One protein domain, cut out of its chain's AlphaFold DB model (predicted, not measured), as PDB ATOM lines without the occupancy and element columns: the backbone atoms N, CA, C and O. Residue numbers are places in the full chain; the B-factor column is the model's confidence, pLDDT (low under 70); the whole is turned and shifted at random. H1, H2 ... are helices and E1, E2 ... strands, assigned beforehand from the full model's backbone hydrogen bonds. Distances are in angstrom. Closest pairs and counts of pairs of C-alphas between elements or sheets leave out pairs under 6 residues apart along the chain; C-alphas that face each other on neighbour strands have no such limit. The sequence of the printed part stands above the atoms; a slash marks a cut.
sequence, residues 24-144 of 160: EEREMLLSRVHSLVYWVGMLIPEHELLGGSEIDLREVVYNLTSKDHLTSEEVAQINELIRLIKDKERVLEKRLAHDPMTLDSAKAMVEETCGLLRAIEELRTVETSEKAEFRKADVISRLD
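AT A GLANCE: This is residues 24 to 144 of the 160 residues of an uncharacterized protein of Euryarchaeota archaeon RBG_13_57_23 (UniProt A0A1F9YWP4). Two long helices, H4 and H5, fold back on each other as a helical hairpin, with H1 packed beside it near the turn, H3 on H5, and a small strand hairpin, E1 and E2, beside H4. H1, H4 and H5 form an up-and-down bundle, each running against the one before it, and residues 135 to 144 of H5 stick out. The 121 printed residues, mostly helix, hold five named helices and two named strands, in the order H1, H2, E1, E2, H3, H4, H5. The whole is loose, with a radius of gyration of the C-alphas of 17.1 A, and spans 62 by 28 by 21 A.

HOW THE PARTS SIT: Start at E1, residues 47 to 50, and its antiparallel neighbour E2, residues 53 to 56: N 48 and O 55 are 2.9 A apart. H4, residues 72 to 98, has Leu 84 closest to E1, its C-alpha 6.0 A from that of Leu 50. The hub is H5, residues 103 to 144, which touches H4 at Ile 120 and Ile 82, closest C-alphas 5.7 A, at a shallow tilt of 26 degrees, opposite ways. With residues 119 to 126 alone H5 touches H3, residues 57 to 65; the closest C-alphas, Thr 65 and Val 126, are 6.0 A apart. H1, residues 24 to 33, touches H5 residues 103 to 114 alone, closest at Val 33 and Cys 114, C-alphas 6.1 A apart. H2, residues 36 to 39, touches H5 too, with the C-alphas of Trp 39 and Cys 114 closest at 5.1 A. Every O i to N i+4 pair is within hydrogen-bond range in H1, H3 and H4, and 37 of 38 in H5; H2 is too short for one.

IN THESE COORDINATES: Find C-alpha 24 at (165.115, 140.668, 174.456), where H1 begins its 14.8 A. H4 runs 39.4 A from C-alpha 72 at (128.360, 117.338, 160.830). H5 runs 61.7 A to C-alpha 144 at (127.159, 99.711, 148.117).

THE WHOLE: The C-alphas farthest apart, Thr 102 and Asp 144, are 63.1 A apart. The printed part has no cut and no long link. Residues 129 to 143 have pLDDT under 70.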
ATOM      1  N   GLU A  24     164.566 142.021 174.285       96.31
ATOM      2  CA  GLU A  24     165.115 140.668 174.456       96.31
ATOM      3  C   GLU A  24     164.123 139.732 175.173       96.31
ATOM      4  O   GLU A  24     163.935 138.577 174.784       96.31
ATOM      5  N   GLU A  25     163.446 140.224 176.217       96.25
ATOM      6  CA  GLU A  25     162.402 139.462 176.906       96.25
ATOM      7  C   GLU A  25     161.189 139.232 176.000       96.25
ATOM      8  O   GLU A  25     160.600 138.150 176.032       96.25
ATOM      9  N   ARG A  26     160.831 140.219 175.173       97.25
ATOM     10  CA  ARG A  26     159.733 140.126 174.209       97.25
ATOM     11  C   ARG A  26     160.004 139.064 173.148       97.25
ATOM     12  O   ARG A  26     159.155 138.199 172.943       97.25
ATOM     13  N   GLU A  27     161.181 139.081 172.530       96.50
ATOM     14  CA  GLU A  27     161.602 138.074 171.548       96.50
ATOM     15  C   GLU A  27     161.589 136.666 172.155       96.50
ATOM     16  O   GLU A  27     161.055 135.723 171.561       96.50
ATOM     17  N   MET A  28     162.104 136.521 173.383       95.56
ATOM     18  CA  MET A  28     162.057 135.250 174.101       95.56
ATOM     19  C   MET A  28     160.613 134.785 174.319       95.56
ATOM     20  O   MET A  28     160.317 133.612 174.096       95.56
ATOM     21  N   LEU A  29     159.708 135.664 174.753       95.81
ATOM     22  CA  LEU A  29     158.304 135.320 174.987       95.81
ATOM     23  C   LEU A  29     157.574 134.938 173.692       95.81
ATOM     24  O   LEU A  29     156.884 133.919 173.674       95.81
ATOM     25  N   LEU A  30     157.786 135.674 172.599       96.12
ATOM     26  CA  LEU A  30     157.236 135.336 171.279       96.12
ATOM     27  C   LEU A  30     157.720 133.962 170.798       96.12
ATOM     28  O   LEU A  30     156.922 133.156 170.323       96.12
ATOM     29  N   SER A  31     158.998 133.631 171.019       94.56
ATOM     30  CA  SER A  31     159.531 132.310 170.653       94.56
ATOM     31  C   SER A  31     158.818 131.147 171.360       94.56
ATOM     32  O   SER A  31     158.741 130.045 170.815       94.56
ATOM     33  N   ARG A  32     158.264 131.380 172.562       91.81
ATOM     34  CA  ARG A  32     157.482 130.373 173.297       91.81
ATOM     35  C   ARG A  32     156.125 130.140 172.650       91.81
ATOM     36  O   ARG A  32     155.728 128.987 172.515       91.81
ATOM     37  N   VAL A  33     155.457 131.208 172.212       92.81
ATOM     38  CA  VAL A  33     154.165 131.130 171.510       92.81
ATOM     39  C   VAL A  33     154.297 130.287 170.236       92.81
ATOM     40  O   VAL A  33     153.474 129.416 169.972       92.81
ATOM     41  N   HIS A  34     155.387 130.456 169.482       89.75
ATOM     42  CA  HIS A  34     155.612 129.728 168.223       89.75
ATOM     43  C   HIS A  34     156.113 128.291 168.380       89.75
ATOM     44  O   HIS A  34     156.299 127.585 167.388       89.75
ATOM     45  N   SER A  35     156.350 127.830 169.605       88.50
ATOM     46  CA  SER A  35     157.027 126.565 169.854       88.50
ATOM     47  C   SER A  35     156.079 125.536 170.455       88.50
ATOM     48  O   SER A  35     155.697 125.638 171.618       88.50
ATOM     49  N   LEU A  36     155.735 124.505 169.669       74.25
ATOM     50  CA  LEU A  36     154.811 123.420 170.050       74.25
ATOM     51  C   LEU A  36     155.096 122.850 171.449       74.25
ATOM     52  O   LEU A  36     154.180 122.603 172.229       74.25
ATOM     53  N   VAL A  37     156.376 122.677 171.792       78.94
ATOM     54  CA  VAL A  37     156.788 122.071 173.068       78.94
ATOM     55  C   VAL A  37     156.380 122.891 174.294       78.94
ATOM     56  O   VAL A  37     156.298 122.330 175.383       78.94
ATOM     57  N   TYR A  38     156.111 124.191 174.142       78.94
ATOM     58  CA  TYR A  38     155.740 125.053 175.264       78.94
ATOM     59  C   TYR A  38     154.278 124.919 175.672       78.94
ATOM     60  O   TYR A  38     153.970 125.087 176.848       78.94
ATOM     61  N   TRP A  39     153.379 124.608 174.741       84.75
ATOM     62  CA  TRP A  39     151.945 124.612 175.027       84.75
ATOM     63  C   TRP A  39     151.338 123.228 175.234       84.75
ATOM     64  O   TRP A  39     150.255 123.135 175.801       84.75
ATOM     65  N   VAL A  40     152.048 122.141 174.916       79.81
ATOM     66  CA  VAL A  40     151.580 120.765 175.199       79.81
ATOM     67  C   VAL A  40     151.281 120.530 176.692       79.81
ATOM     68  O   VAL A  40     150.390 119.745 177.011       79.81
ATOM     69  N   GLY A  41     151.976 121.226 177.601       80.75
ATOM     70  CA  GLY A  41     151.762 121.145 179.055       80.75
ATOM     71  C   GLY A  41     150.857 122.228 179.653       80.75
ATOM     72  O   GLY A  41     150.726 122.291 180.873       80.75
ATOM     73  N   MET A  42     150.273 123.100 178.828       89.12
ATOM     74  CA  MET A  42     149.464 124.227 179.297       89.12
ATOM     75  C   MET A  42     148.004 123.828 179.497       89.12
ATOM     76  O   MET A  42     147.487 122.937 178.824       89.12
ATOM     77  N   LEU A  43     147.330 124.508 180.424       92.56
ATOM     78  CA  LEU A  43     145.895 124.344 180.631       92.56
ATOM     79  C   LEU A  43     145.114 125.198 179.634       92.56
ATOM     80  O   LEU A  43     145.478 126.340 179.358       92.56
ATOM     81  N   ILE A  44     144.002 124.651 179.149       95.31
ATOM     82  CA  ILE A  44     143.007 125.427 178.410       95.31
ATOM     83  C   ILE A  44     142.386 126.449 179.380       95.31
ATOM     84  O   ILE A  44     142.025 126.055 180.501       95.31
ATOM     85  N   PRO A  45     142.269 127.736 179.000       96.62
ATOM     86  CA  PRO A  45     141.613 128.748 179.821       96.62
ATOM     87  C   PRO A  45     140.177 128.345 180.158       96.62
ATOM     88  O   PRO A  45     139.498 127.729 179.343       96.62
ATOM     89  N   GLU A  46     139.722 128.667 181.370       95.44
ATOM     90  CA  GLU A  46     138.350 128.345 181.790       95.44
ATOM     91  C   GLU A  46     137.344 129.151 180.982       95.44
ATOM     92  O   GLU A  46     136.476 128.577 180.341       95.44
ATOM     93  N   HIS A  47     137.525 130.470 180.939       94.88
ATOM     94  CA  HIS A  47     136.592 131.384 180.299       94.88
ATOM     95  C   HIS A  47     137.299 132.248 179.269       94.88
ATOM     96  O   HIS A  47     138.410 132.719 179.512       94.88
ATOM     97  N   GLU A  48     136.637 132.484 178.140       94.38
ATOM     98  CA  GLU A  48     137.175 133.311 177.067       94.38
ATOM     99  C   GLU A  48     136.111 134.184 176.409       94.38
ATOM    100  O   GLU A  48     134.998 133.744 176.134       94.38
ATOM    101  N   LEU A  49     136.477 135.430 176.092       93.88
ATOM    102  CA  LEU A  49     135.660 136.318 175.264       93.88
ATOM    103  C   LEU A  49     135.995 136.086 173.786       93.88
ATOM    104  O   LEU A  49     136.997 136.602 173.285       93.88
ATOM    105  N   LEU A  50     135.145 135.340 173.080       91.00
ATOM    106  CA  LEU A  50     135.303 135.002 171.665       91.00
ATOM    107  C   LEU A  50     134.121 135.528 170.849       91.00
ATOM    108  O   LEU A  50     132.964 135.350 171.216       91.00
ATOM    109  N   GLY A  51     134.393 136.208 169.730       86.75
ATOM    110  CA  GLY A  51     133.327 136.721 168.855       86.75
ATOM    111  C   GLY A  51     132.336 137.674 169.546       86.75
ATOM    112  O   GLY A  51     131.207 137.818 169.088       86.75
ATOM    113  N   GLY A  52     132.736 138.305 170.656       86.19
ATOM    114  CA  GLY A  52     131.879 139.182 171.459       86.19
ATOM    115  C   GLY A  52     131.008 138.471 172.499       86.19
ATOM    116  O   GLY A  52     130.192 139.137 173.129       86.19
ATOM    117  N   SER A  53     131.175 137.161 172.700       85.62
ATOM    118  CA  SER A  53     130.474 136.384 173.732       85.62
ATOM    119  C   SER A  53     131.463 135.697 174.668       85.62
ATOM    120  O   SER A  53     132.503 135.211 174.230       85.62
ATOM    121  N   GLU A  54     131.149 135.685 175.959       92.75
ATOM    122  CA  GLU A  54     131.896 134.908 176.948       92.75
ATOM    123  C   GLU A  54     131.489 133.435 176.853       92.75
ATOM    124  O   GLU A  54     130.300 133.121 176.763       92.75
ATOM    125  N   ILE A  55     132.476 132.543 176.837       91.56
ATOM    126  CA  ILE A  55     132.282 131.092 176.769       91.56
ATOM    127  C   ILE A  55     133.093 130.395 177.862       91.56
ATOM    128  O   ILE A  55     134.189 130.854 178.183       91.56
ATOM    129  N   ASP A  56     132.602 129.263 178.376       94.44
ATOM    130  CA  ASP A  56     133.419 128.315 179.150       94.44
ATOM    131  C   ASP A  56     134.230 127.465 178.161       94.44
ATOM    132  O   ASP A  56     133.782 126.431 177.658       94.44
ATOM    133  N   LEU A  57     135.398 127.978 177.767       95.69
ATOM    134  CA  LEU A  57     136.205 127.371 176.717       95.69
ATOM    135  C   LEU A  57     136.659 125.966 177.120       95.69
ATOM    136  O   LEU A  57     136.629 125.056 176.289       95.69
ATOM    137  N   ARG A  58     137.073 125.771 178.376       94.44
ATOM    138  CA  ARG A  58     137.565 124.469 178.839       94.44
ATOM    139  C   ARG A  58     136.456 123.427 178.814       94.44
ATOM    140  O   ARG A  58     136.690 122.327 178.312       94.44
ATOM    141  N   GLU A  59     135.272 123.757 179.325       91.88
ATOM    142  CA  GLU A  59     134.130 122.844 179.320       91.88
ATOM    143  C   GLU A  59     133.696 122.508 177.888       91.88
ATOM    144  O   GLU A  59     133.507 121.337 177.554       91.88
ATOM    145  N   VAL A  60     133.588 123.514 177.015       91.88
ATOM    146  CA  VAL A  60     133.199 123.305 175.613       91.88
ATOM    147  C   VAL A  60     134.191 122.393 174.894       91.88
ATOM    148  O   VAL A  60     133.768 121.450 174.222       91.88
ATOM    149  N   VAL A  61     135.499 122.630 175.049       92.19
ATOM    150  CA  VAL A  61     136.523 121.776 174.434       92.19
ATOM    151  C   VAL A  61     136.426 120.357 174.981       92.19
ATOM    152  O   VAL A  61     136.350 119.426 174.185       92.19
ATOM    153  N   TYR A  62     136.339 120.184 176.303       90.94
ATOM    154  CA  TYR A  62     136.200 118.869 176.935       90.94
ATOM    155  C   TYR A  62     134.978 118.092 176.422       90.94
ATOM    156  O   TYR A  62     135.083 116.914 176.077       90.94
ATOM    157  N   ASN A  63     133.823 118.752 176.326       88.44
ATOM    158  CA  ASN A  63     132.578 118.138 175.867       88.44
ATOM    159  C   ASN A  63     132.638 117.711 174.396       88.44
ATOM    160  O   ASN A  63     131.999 116.729 174.018       88.44
ATOM    161  N   LEU A  64     133.374 118.443 173.559       86.75
ATOM    162  CA  LEU A  64     133.565 118.105 172.148       86.75
ATOM    163  C   LEU A  64     134.626 117.013 171.964       86.75
ATOM    164  O   LEU A  64     134.460 116.157 171.101       86.75
ATOM    165  N   THR A  65     135.688 117.013 172.773       85.00
ATOM    166  CA  THR A  65     136.797 116.052 172.664       85.00
ATOM    167  C   THR A  65     136.531 114.712 173.335       85.00
ATOM    168  O   THR A  65     137.161 113.723 172.972       85.00
ATOM    169  N   SER A  66     135.575 114.656 174.264       87.19
ATOM    170  CA  SER A  66     135.185 113.424 174.962       87.19
ATOM    171  C   SER A  66     134.084 112.628 174.253       87.19
ATOM    172  O   SER A  66     133.668 111.589 174.761       87.19
ATOM    173  N   LYS A  67     133.564 113.112 173.118       83.44
ATOM    174  CA  LYS A  67     132.540 112.402 172.340       83.44
ATOM    175  C   LYS A  67     133.176 111.347 171.445       83.44
ATOM    176  O   LYS A  67     134.155 111.626 170.764       83.44
ATOM    177  N   ASP A  68     132.550 110.173 171.401       77.00
ATOM    178  CA  ASP A  68     132.980 109.072 170.531       77.00
ATOM    179  C   ASP A  68     132.762 109.378 169.044       77.00
ATOM    180  O   ASP A  68     133.547 108.935 168.215       77.00
ATOM    181  N   HIS A  69     131.695 110.120 168.724       80.19
ATOM    182  CA  HIS A  69     131.339 110.532 167.367       80.19
ATOM    183  C   HIS A  69     130.781 111.952 167.372       80.19
ATOM    184  O   HIS A  69     130.020 112.326 168.272       80.19
ATOM    185  N   LEU A  70     131.102 112.723 166.335       83.12
ATOM    186  CA  LEU A  70     130.565 114.065 166.129       83.12
ATOM    187  C   LEU A  70     129.587 114.087 164.965       83.12
ATOM    188  O   LEU A  70     129.785 113.450 163.939       83.12
ATOM    189  N   THR A  71     128.543 114.892 165.082       84.69
ATOM    190  CA  THR A  71     127.663 115.234 163.965       84.69
ATOM    191  C   THR A  71     128.336 116.236 163.024       84.69
ATOM    192  O   THR A  71     129.259 116.961 163.396       84.69
ATOM    193  N   SER A  72     127.848 116.341 161.783       81.75
ATOM    194  CA  SER A  72     128.360 117.338 160.830       81.75
ATOM    195  C   SER A  72     128.191 118.782 161.320       81.75
ATOM    196  O   SER A  72     129.024 119.630 161.009       81.75
ATOM    197  N   GLU A  73     127.145 119.047 162.106       83.81
ATOM    198  CA  GLU A  73     126.913 120.344 162.746       83.81
ATOM    199  C   GLU A  73     127.975 120.631 163.815       83.81
ATOM    200  O   GLU A  73     128.570 121.703 163.825       83.81
ATOM    201  N   GLU A  74     128.299 119.656 164.665       85.00
ATOM    202  CA  GLU A  74     129.355 119.801 165.675       85.00
ATOM    203  C   GLU A  74     130.737 119.974 165.036       85.00
ATOM    204  O   GLU A  74     131.542 120.776 165.504       85.00
ATOM    205  N   VAL A  75     131.009 119.303 163.912       86.25
ATOM    206  CA  VAL A  75     132.234 119.538 163.131       86.25
ATOM    207  C   VAL A  75     132.281 120.975 162.594       86.25
ATOM    208  O   VAL A  75     133.351 121.591 162.581       86.25
ATOM    209  N   ALA A  76     131.149 121.538 162.162       85.62
ATOM    210  CA  ALA A  76     131.076 122.938 161.748       85.62
ATOM    211  C   ALA A  76     131.304 123.892 162.935       85.62
ATOM    212  O   ALA A  76     132.067 124.851 162.808       85.62
ATOM    213  N   GLN A  77     130.732 123.587 164.104       87.12
ATOM    214  CA  GLN A  77     130.937 124.346 165.342       87.12
ATOM    215  C   GLN A  77     132.398 124.316 165.806       87.12
ATOM    216  O   GLN A  77     132.940 125.358 166.164       87.12
ATOM    217  N   ILE A  78     133.070 123.162 165.730       89.75
ATOM    218  CA  ILE A  78     134.509 123.040 166.010       89.75
ATOM    219  C   ILE A  78     135.324 123.939 165.081       89.75
ATOM    220  O   ILE A  78     136.216 124.656 165.535       89.75
ATOM    221  N   ASN A  79     135.019 123.918 163.783       89.88
ATOM    222  CA  ASN A  79     135.714 124.748 162.804       89.88
ATOM    223  C   ASN A  79     135.560 126.241 163.104       89.88
ATOM    224  O   ASN A  79     136.540 126.989 163.043       89.88
ATOM    225  N   GLU A  80     134.351 126.665 163.464       92.19
ATOM    226  CA  GLU A  80     134.081 128.048 163.844       92.19
ATOM    227  C   GLU A  80     134.779 128.426 165.156       92.19
ATOM    228  O   GLU A  80     135.417 129.476 165.234       92.19
ATOM    229  N   LEU A  81     134.763 127.546 166.161       94.12
ATOM    230  CA  LEU A  81     135.464 127.767 167.425       94.12
ATOM    231  C   LEU A  81     136.978 127.900 167.211       94.12
ATOM    232  O   LEU A  81     137.584 128.856 167.690       94.12
ATOM    233  N   ILE A  82     137.594 127.018 166.415       95.25
ATOM    234  CA  ILE A  82     139.012 127.126 166.031       95.25
ATOM    235  C   ILE A  82     139.291 128.469 165.345       95.25
ATOM    236  O   ILE A  82     140.332 129.083 165.592       95.25
ATOM    237  N   ARG A  83     138.392 128.931 164.467       96.94
ATOM    238  CA  ARG A  83     138.534 130.223 163.781       96.94
ATOM    239  C   ARG A  83     138.531 131.380 164.782       96.94
ATOM    240  O   ARG A  83     139.432 132.213 164.724       96.94
ATOM    241  N   LEU A  84     137.576 131.397 165.712       96.69
ATOM    242  CA  LEU A  84     137.460 132.431 166.744       96.69
ATOM    243  C   LEU A  84     138.664 132.446 167.694       96.69
ATOM    244  O   LEU A  84     139.192 133.517 167.994       96.69
ATOM    245  N   ILE A  85     139.139 131.272 168.122       96.94
ATOM    246  CA  ILE A  85     140.324 131.165 168.983       96.94
ATOM    247  C   ILE A  85     141.563 131.706 168.257       96.94
ATOM    248  O   ILE A  85     142.321 132.473 168.843       96.94
ATOM    249  N   LYS A  86     141.746 131.386 166.968       97.00
ATOM    250  CA  LYS A  86     142.846 131.936 166.150       97.00
ATOM    251  C   LYS A  86     142.758 133.444 165.953       97.00
ATOM    252  O   LYS A  86     143.778 134.118 165.892       97.00
ATOM    253  N   ASP A  87     141.554 133.984 165.790       97.31
ATOM    254  CA  ASP A  87     141.375 135.433 165.704       97.31
ATOM    255  C   ASP A  87     141.848 136.107 166.995       97.31
ATOM    256  O   ASP A  87     142.593 137.087 166.933       97.31
ATOM    257  N   LYS A  88     141.484 135.548 168.155       97.00
ATOM    258  CA  LYS A  88     141.932 136.052 169.454       97.00
ATOM    259  C   LYS A  88     143.439 135.880 169.662       97.00
ATOM    260  O   LYS A  88     144.101 136.841 170.044       97.00
ATOM    261  N   GLU A  89     143.980 134.702 169.373       96.81
ATOM    262  CA  GLU A  89     145.411 134.391 169.479       96.81
ATOM    263  C   GLU A  89     146.266 135.388 168.684       96.81
ATOM    264  O   GLU A  89     147.150 136.019 169.259       96.81
ATOM    265  N   ARG A  90     145.908 135.673 167.427       97.31
ATOM    266  CA  ARG A  90     146.591 136.693 166.611       97.31
ATOM    267  C   ARG A  90     146.538 138.095 167.206       97.31
ATOM    268  O   ARG A  90     147.482 138.871 167.054       97.31
ATOM    269  N   VAL A  91     145.426 138.460 167.843       97.62
ATOM    270  CA  VAL A  91     145.302 139.757 168.521       97.62
ATOM    271  C   VAL A  91     146.228 139.809 169.734       97.62
ATOM    272  O   VAL A  91     146.918 140.813 169.909       97.62
ATOM    273  N   LEU A  92     146.271 138.753 170.549       97.50
ATOM    274  CA  LEU A  92     147.163 138.675 171.707       97.50
ATOM    275  C   LEU A  92     148.631 138.701 171.279       97.50
ATOM    276  O   LEU A  92     149.387 139.521 171.788       97.50
ATOM    277  N   GLU A  93     149.019 137.901 170.290       96.88
ATOM    278  CA  GLU A  93     150.389 137.872 169.779       96.88
ATOM    279  C   GLU A  93     150.818 139.243 169.236       96.88
ATOM    280  O   GLU A  93     151.890 139.746 169.573       96.88
ATOM    281  N   LYS A  94     149.957 139.916 168.461       97.88
ATOM    282  CA  LYS A  94     150.245 141.261 167.944       97.88
ATOM    283  C   LYS A  94     150.454 142.278 169.067       97.88
ATOM    284  O   LYS A  94     151.334 143.133 168.968       97.88
ATOM    285  N   ARG A  95     149.657 142.197 170.136       97.81
ATOM    286  CA  ARG A  95     149.829 143.046 171.323       97.81
ATOM    287  C   ARG A  95     151.128 142.709 172.046       97.81
ATOM    288  O   ARG A  95     151.890 143.615 172.367       97.81
ATOM    289  N   LEU A  96     151.431 141.424 172.229       97.19
ATOM    290  CA  LEU A  96     152.699 140.958 172.789       97.19
ATOM    291  C   LEU A  96     153.900 141.412 171.953       97.19
ATOM    292  O   LEU A  96     154.964 141.631 172.514       97.19
ATOM    293  N   ALA A  97     153.754 141.593 170.642       96.81
ATOM    294  CA  ALA A  97     154.831 142.043 169.768       96.81
ATOM    295  C   ALA A  97     155.055 143.565 169.784       96.81
ATOM    296  O   ALA A  97     156.163 144.015 169.505       96.81
ATOM    297  N   HIS A  98     154.034 144.371 170.088       96.38
ATOM    298  CA  HIS A  98     154.101 145.817 169.819       96.38
ATOM    299  C   HIS A  98     153.683 146.717 170.980       96.38
ATOM    300  O   HIS A  98     154.155 147.851 171.062       96.38
ATOM    301  N   ASP A  99     152.830 146.246 171.887       96.62
ATOM    302  CA  ASP A  99     152.325 147.092 172.959       96.62
ATOM    303  C   ASP A  99     153.381 147.233 174.073       96.62
ATOM    304  O   ASP A  99     154.059 146.257 174.440       96.62
ATOM    305  N   PRO A 100     153.528 148.431 174.665       95.06
ATOM    306  CA  PRO A 100     154.270 148.590 175.904       95.06
ATOM    307  C   PRO A 100     153.500 147.912 177.044       95.06
ATOM    308  O   PRO A 100     152.331 148.205 177.286       95.06
ATOM    309  N   MET A 101     154.162 147.008 177.762       95.50
ATOM    310  CA  MET A 101     153.574 146.291 178.893       95.50
ATOM    311  C   MET A 101     154.642 145.900 179.914       95.50
ATOM    312  O   MET A 101     155.843 145.958 179.637       95.50
ATOM    313  N   THR A 102     154.203 145.516 181.109       96.44
ATOM    314  CA  THR A 102     155.102 144.948 182.118       96.44
ATOM    315  C   THR A 102     155.462 143.510 181.758       96.44
ATOM    316  O   THR A 102     154.715 142.835 181.044       96.44
ATOM    317  N   LEU A 103     156.584 143.021 182.283       94.44
ATOM    318  CA  LEU A 103     156.988 141.626 182.119       94.44
ATOM    319  C   LEU A 103     155.908 140.649 182.619       94.44
ATOM    320  O   LEU A 103     155.681 139.616 181.994       94.44
ATOM    321  N   ASP A 104     155.223 140.969 183.715       94.06
ATOM    322  CA  ASP A 104     154.195 140.091 184.282       94.06
ATOM    323  C   ASP A 104     152.924 140.077 183.428       94.06
ATOM    324  O   ASP A 104     152.375 139.008 183.165       94.06
ATOM    325  N   SER A 105     152.506 141.233 182.898       95.81
ATOM    326  CA  SER A 105     151.417 141.290 181.913       95.81
ATOM    327  C   SER A 105     151.752 140.494 180.648       95.81
ATOM    328  O   SER A 105     150.885 139.810 180.109       95.81
ATOM    329  N   ALA A 106     153.006 140.547 180.195       96.50
ATOM    330  CA  ALA A 106     153.466 139.795 179.032       96.50
ATOM    331  C   ALA A 106     153.460 138.280 179.283       96.50
ATOM    332  O   ALA A 106     153.011 137.518 178.431       96.50
ATOM    333  N   LYS A 107     153.908 137.832 180.463       95.06
ATOM    334  CA  LYS A 107     153.853 136.414 180.858       95.06
ATOM    335  C   LYS A 107     152.419 135.899 180.920       95.06
ATOM    336  O   LYS A 107     152.148 134.861 180.330       95.06
ATOM    337  N   ALA A 108     151.509 136.642 181.554       95.31
ATOM    338  CA  ALA A 108     150.095 136.272 181.610       95.31
ATOM    339  C   ALA A 108     149.482 136.164 180.202       95.31
ATOM    340  O   ALA A 108     148.767 135.212 179.904       95.31
ATOM    341  N   MET A 109     149.830 137.092 179.302       96.62
ATOM    342  CA  MET A 109     149.397 137.041 177.904       96.62
ATOM    343  C   MET A 109     149.949 135.814 177.167       96.62
ATOM    344  O   MET A 109     149.223 135.195 176.393       96.62
ATOM    345  N   VAL A 110     151.209 135.431 177.405       95.75
ATOM    346  CA  VAL A 110     151.781 134.191 176.851       95.75
ATOM    347  C   VAL A 110     151.072 132.959 177.400       95.75
ATOM    348  O   VAL A 110     150.795 132.045 176.633       95.75
ATOM    349  N   GLU A 111     150.761 132.922 178.695       95.31
ATOM    350  CA  GLU A 111     150.033 131.805 179.304       95.31
ATOM    351  C   GLU A 111     148.645 131.630 178.677       95.31
ATOM    352  O   GLU A 111     148.312 130.524 178.247       95.31
ATOM    353  N   GLU A 112     147.886 132.723 178.536       96.25
ATOM    354  CA  GLU A 112     146.591 132.751 177.841       96.25
ATOM    355  C   GLU A 112     146.740 132.264 176.392       96.25
ATOM    356  O   GLU A 112     146.083 131.310 175.977       96.25
ATOM    357  N   THR A 113     147.676 132.846 175.638       96.88
ATOM    358  CA  THR A 113     147.916 132.511 174.224       96.88
ATOM    359  C   THR A 113     148.278 131.033 174.043       96.88
ATOM    360  O   THR A 113     147.722 130.354 173.180       96.88
ATOM    361  N   CYS A 114     149.161 130.493 174.881       96.06
ATOM    362  CA  CYS A 114     149.528 129.081 174.855       96.06
ATOM    363  C   CYS A 114     148.350 128.162 175.224       96.06
ATOM    364  O   CYS A 114     148.205 127.092 174.632       96.06
ATOM    365  N   GLY A 115     147.493 128.571 176.163       96.50
ATOM    366  CA  GLY A 115     146.265 127.851 176.497       96.50
ATOM    367  C   GLY A 115     145.262 127.815 175.334       96.50
ATOM    368  O   GLY A 115     144.685 126.765 175.043       96.50
ATOM    369  N   LEU A 116     145.113 128.927 174.607       96.88
ATOM    370  CA  LEU A 116     144.303 129.008 173.385       96.88
ATOM    371  C   LEU A 116     144.847 128.100 172.275       96.88
ATOM    372  O   LEU A 116     144.091 127.358 171.645       96.88
ATOM    373  N   LEU A 117     146.164 128.113 172.056       95.62
ATOM    374  CA  LEU A 117     146.811 127.197 171.121       95.62
ATOM    375  C   LEU A 117     146.528 125.741 171.517       95.62
ATOM    376  O   LEU A 117     146.103 124.945 170.678       95.62
ATOM    377  N   ARG A 118     146.646 125.400 172.807       94.94
ATOM    378  CA  ARG A 118     146.370 124.047 173.305       94.94
ATOM    379  C   ARG A 118     144.932 123.594 173.047       94.94
ATOM    380  O   ARG A 118     144.746 122.430 172.686       94.94
ATOM    381  N   ALA A 119     143.957 124.495 173.172       95.12
ATOM    382  CA  ALA A 119     142.566 124.235 172.808       95.12
ATOM    383  C   ALA A 119     142.409 123.935 171.308       95.12
ATOM    384  O   ALA A 119     141.738 122.972 170.940       95.12
ATOM    385  N   ILE A 120     143.070 124.708 170.434       94.56
ATOM    386  CA  ILE A 120     143.044 124.473 168.980       94.56
ATOM    387  C   ILE A 120     143.540 123.063 168.636       94.56
ATOM    388  O   ILE A 120     142.946 122.403 167.783       94.56
ATOM    389  N   GLU A 121     144.620 122.596 169.262       91.81
ATOM    390  CA  GLU A 121     145.180 121.268 168.972       91.81
ATOM    391  C   GLU A 121     144.258 120.127 169.408       91.81
ATOM    392  O   GLU A 121     144.070 119.152 168.675       91.81
ATOM    393  N   GLU A 122     143.627 120.273 170.571       91.69
ATOM    394  CA  GLU A 122     142.643 119.309 171.061       91.69
ATOM    395  C   GLU A 122     141.451 119.195 170.105       91.69
ATOM    396  O   GLU A 122     141.104 118.101 169.658       91.69
ATOM    397  N   LEU A 123     140.898 120.336 169.691       91.88
ATOM    398  CA  LEU A 123     139.780 120.394 168.752       91.88
ATOM    399  C   LEU A 123     140.135 119.805 167.372       91.88
ATOM    400  O   LEU A 123     139.339 119.075 166.780       91.88
ATOM    401  N   ARG A 124     141.349 120.064 166.862       89.44
ATOM    402  CA  ARG A 124     141.833 119.528 165.573       89.44
ATOM    403  C   ARG A 124     142.011 118.016 165.570       89.44
ATOM    404  O   ARG A 124     141.811 117.379 164.530       89.44
ATOM    405  N   THR A 125     142.420 117.450 166.701       84.75
ATOM    406  CA  THR A 125     142.642 116.005 166.838       84.75
ATOM    407  C   THR A 125     141.333 115.250 166.607       84.75
ATOM    408  O   THR A 125     141.285 114.307 165.815       84.75
ATOM    409  N   VAL A 126     140.249 115.740 167.210       80.06
ATOM    410  CA  VAL A 126     138.904 115.163 167.072       80.06
ATOM    411  C   VAL A 126     138.369 115.389 165.663       80.06
ATOM    412  O   VAL A 126     137.946 114.446 164.999       80.06
ATOM    413  N   GLU A 127     138.478 116.619 165.153       75.44
ATOM    414  CA  GLU A 127     138.035 116.971 163.803       75.44
ATOM    415  C   GLU A 127     138.659 116.063 162.727       75.44
ATOM    416  O   GLU A 127     137.993 115.631 161.784       75.44
ATOM    417  N   THR A 128     139.951 115.757 162.861       72.38
ATOM    418  CA  THR A 128     140.692 114.939 161.894       72.38
ATOM    419  C   THR A 128     140.267 113.473 161.947       72.38
ATOM    420  O   THR A 128     140.147 112.839 160.891       72.38
ATOM    421  N   SER A 129     140.021 112.953 163.154       67.12
ATOM    422  CA  SER A 129     139.544 111.585 163.380       67.12
ATOM    423  C   SER A 129     138.166 111.380 162.750       67.12
ATOM    424  O   SER A 129     137.990 110.536 161.870       67.12
ATOM    425  N   GLU A 130     137.229 112.267 163.073       65.56
ATOM    426  CA  GLU A 130     135.855 112.224 162.579       65.56
ATOM    427  C   GLU A 130     135.790 112.413 161.063       65.56
ATOM    428  O   GLU A 130     135.161 111.635 160.346       65.56
ATOM    429  N   LYS A 131     136.529 113.387 160.508       60.59
ATOM    430  CA  LYS A 131     136.625 113.559 159.047       60.59
ATOM    431  C   LYS A 131     137.170 112.315 158.349       60.59
ATOM    432  O   LYS A 131     136.902 112.115 157.160       60.59
ATOM    433  N   ALA A 132     137.987 111.496 159.010       60.12
ATOM    434  CA  ALA A 132     138.423 110.220 158.456       60.12
ATOM    435  C   ALA A 132     137.302 109.166 158.493       60.12
ATOM    436  O   ALA A 132     137.147 108.436 157.513       60.12
ATOM    437  N   GLU A 133     136.500 109.112 159.557       62.22
ATOM    438  CA  GLU A 133     135.351 108.204 159.668       62.22
ATOM    439  C   GLU A 133     134.231 108.547 158.686       62.22
ATOM    440  O   GLU A 133     133.797 107.675 157.931       62.22
ATOM    441  N   PHE A 134     133.851 109.823 158.579       59.78
ATOM    442  CA  PHE A 134     132.864 110.289 157.601       59.78
ATOM    443  C   PHE A 134     133.264 109.946 156.164       59.78
ATOM    444  O   PHE A 134     132.445 109.465 155.382       59.78
ATOM    445  N   ARG A 135     134.546 110.129 155.811       58.72
ATOM    446  CA  ARG A 135     135.059 109.741 154.489       58.72
ATOM    447  C   ARG A 135     134.978 108.234 154.259       58.72
ATOM    448  O   ARG A 135     134.659 107.821 153.149       58.72
ATOM    449  N   LYS A 136     135.252 107.408 155.274       60.69
ATOM    450  CA  LYS A 136     135.102 105.948 155.165       60.69
ATOM    451  C   LYS A 136     133.636 105.562 154.963       60.69
ATOM    452  O   LYS A 136     133.354 104.780 154.060       60.69
ATOM    453  N   ALA A 137     132.723 106.128 155.750       65.38
ATOM    454  CA  ALA A 137     131.291 105.851 155.657       65.38
ATOM    455  C   ALA A 137     130.713 106.245 154.284       65.38
ATOM    456  O   ALA A 137     130.012 105.446 153.668       65.38
ATOM    457  N   ASP A 138     131.075 107.420 153.759       63.88
ATOM    458  CA  ASP A 138     130.643 107.879 152.429       63.88
ATOM    459  C   ASP A 138     131.204 106.986 151.305       63.88
ATOM    460  O   ASP A 138     130.476 106.573 150.403       63.88
ATOM    461  N   VAL A 139     132.483 106.594 151.379       60.59
ATOM    462  CA  VAL A 139     133.082 105.658 150.408       60.59
ATOM    463  C   VAL A 139     132.388 104.293 150.434       60.59
ATOM    464  O   VAL A 139     132.120 103.733 149.369       60.59
ATOM    465  N   ILE A 140     132.071 103.767 151.621       66.25
ATOM    466  CA  ILE A 140     131.337 102.503 151.772       66.25
ATOM    467  C   ILE A 140     129.932 102.630 151.170       66.25
ATOM    468  O   ILE A 140     129.559 101.802 150.340       66.25
ATOM    469  N   SER A 141     129.195 103.699 151.496       65.94
ATOM    470  CA  SER A 141     127.848 103.943 150.962       65.94
ATOM    471  C   SER A 141     127.841 104.003 149.434       65.94
ATOM    472  O   SER A 141     127.034 103.340 148.786       65.94
ATOM    473  N   ARG A 142     128.785 104.736 148.828       65.00
ATOM    474  CA  ARG A 142     128.901 104.838 147.363       65.00
ATOM    475  C   ARG A 142     129.239 103.502 146.709       65.00
ATOM    476  O   ARG A 142     128.763 103.218 145.609       65.00
ATOM    477  N   LEU A 143     130.069 102.684 147.358       64.50
ATOM    478  CA  LEU A 143     130.401 101.348 146.870       64.50
ATOM    479  C   LEU A 143     129.179 100.422 146.914       64.50
ATOM    480  O   LEU A 143     128.953  99.662 145.969       64.50
ATOM    481  N   ASP A 144     128.386 100.494 147.979       72.38
ATOM    482  CA  ASP A 144     127.159  99.711 148.117       72.38
ATOM    483  C   ASP A 144     126.095 100.130 147.099       72.38
ATOM    484  O   ASP A 144     125.499  99.261 146.455       72.38
TER     485      ASP A 144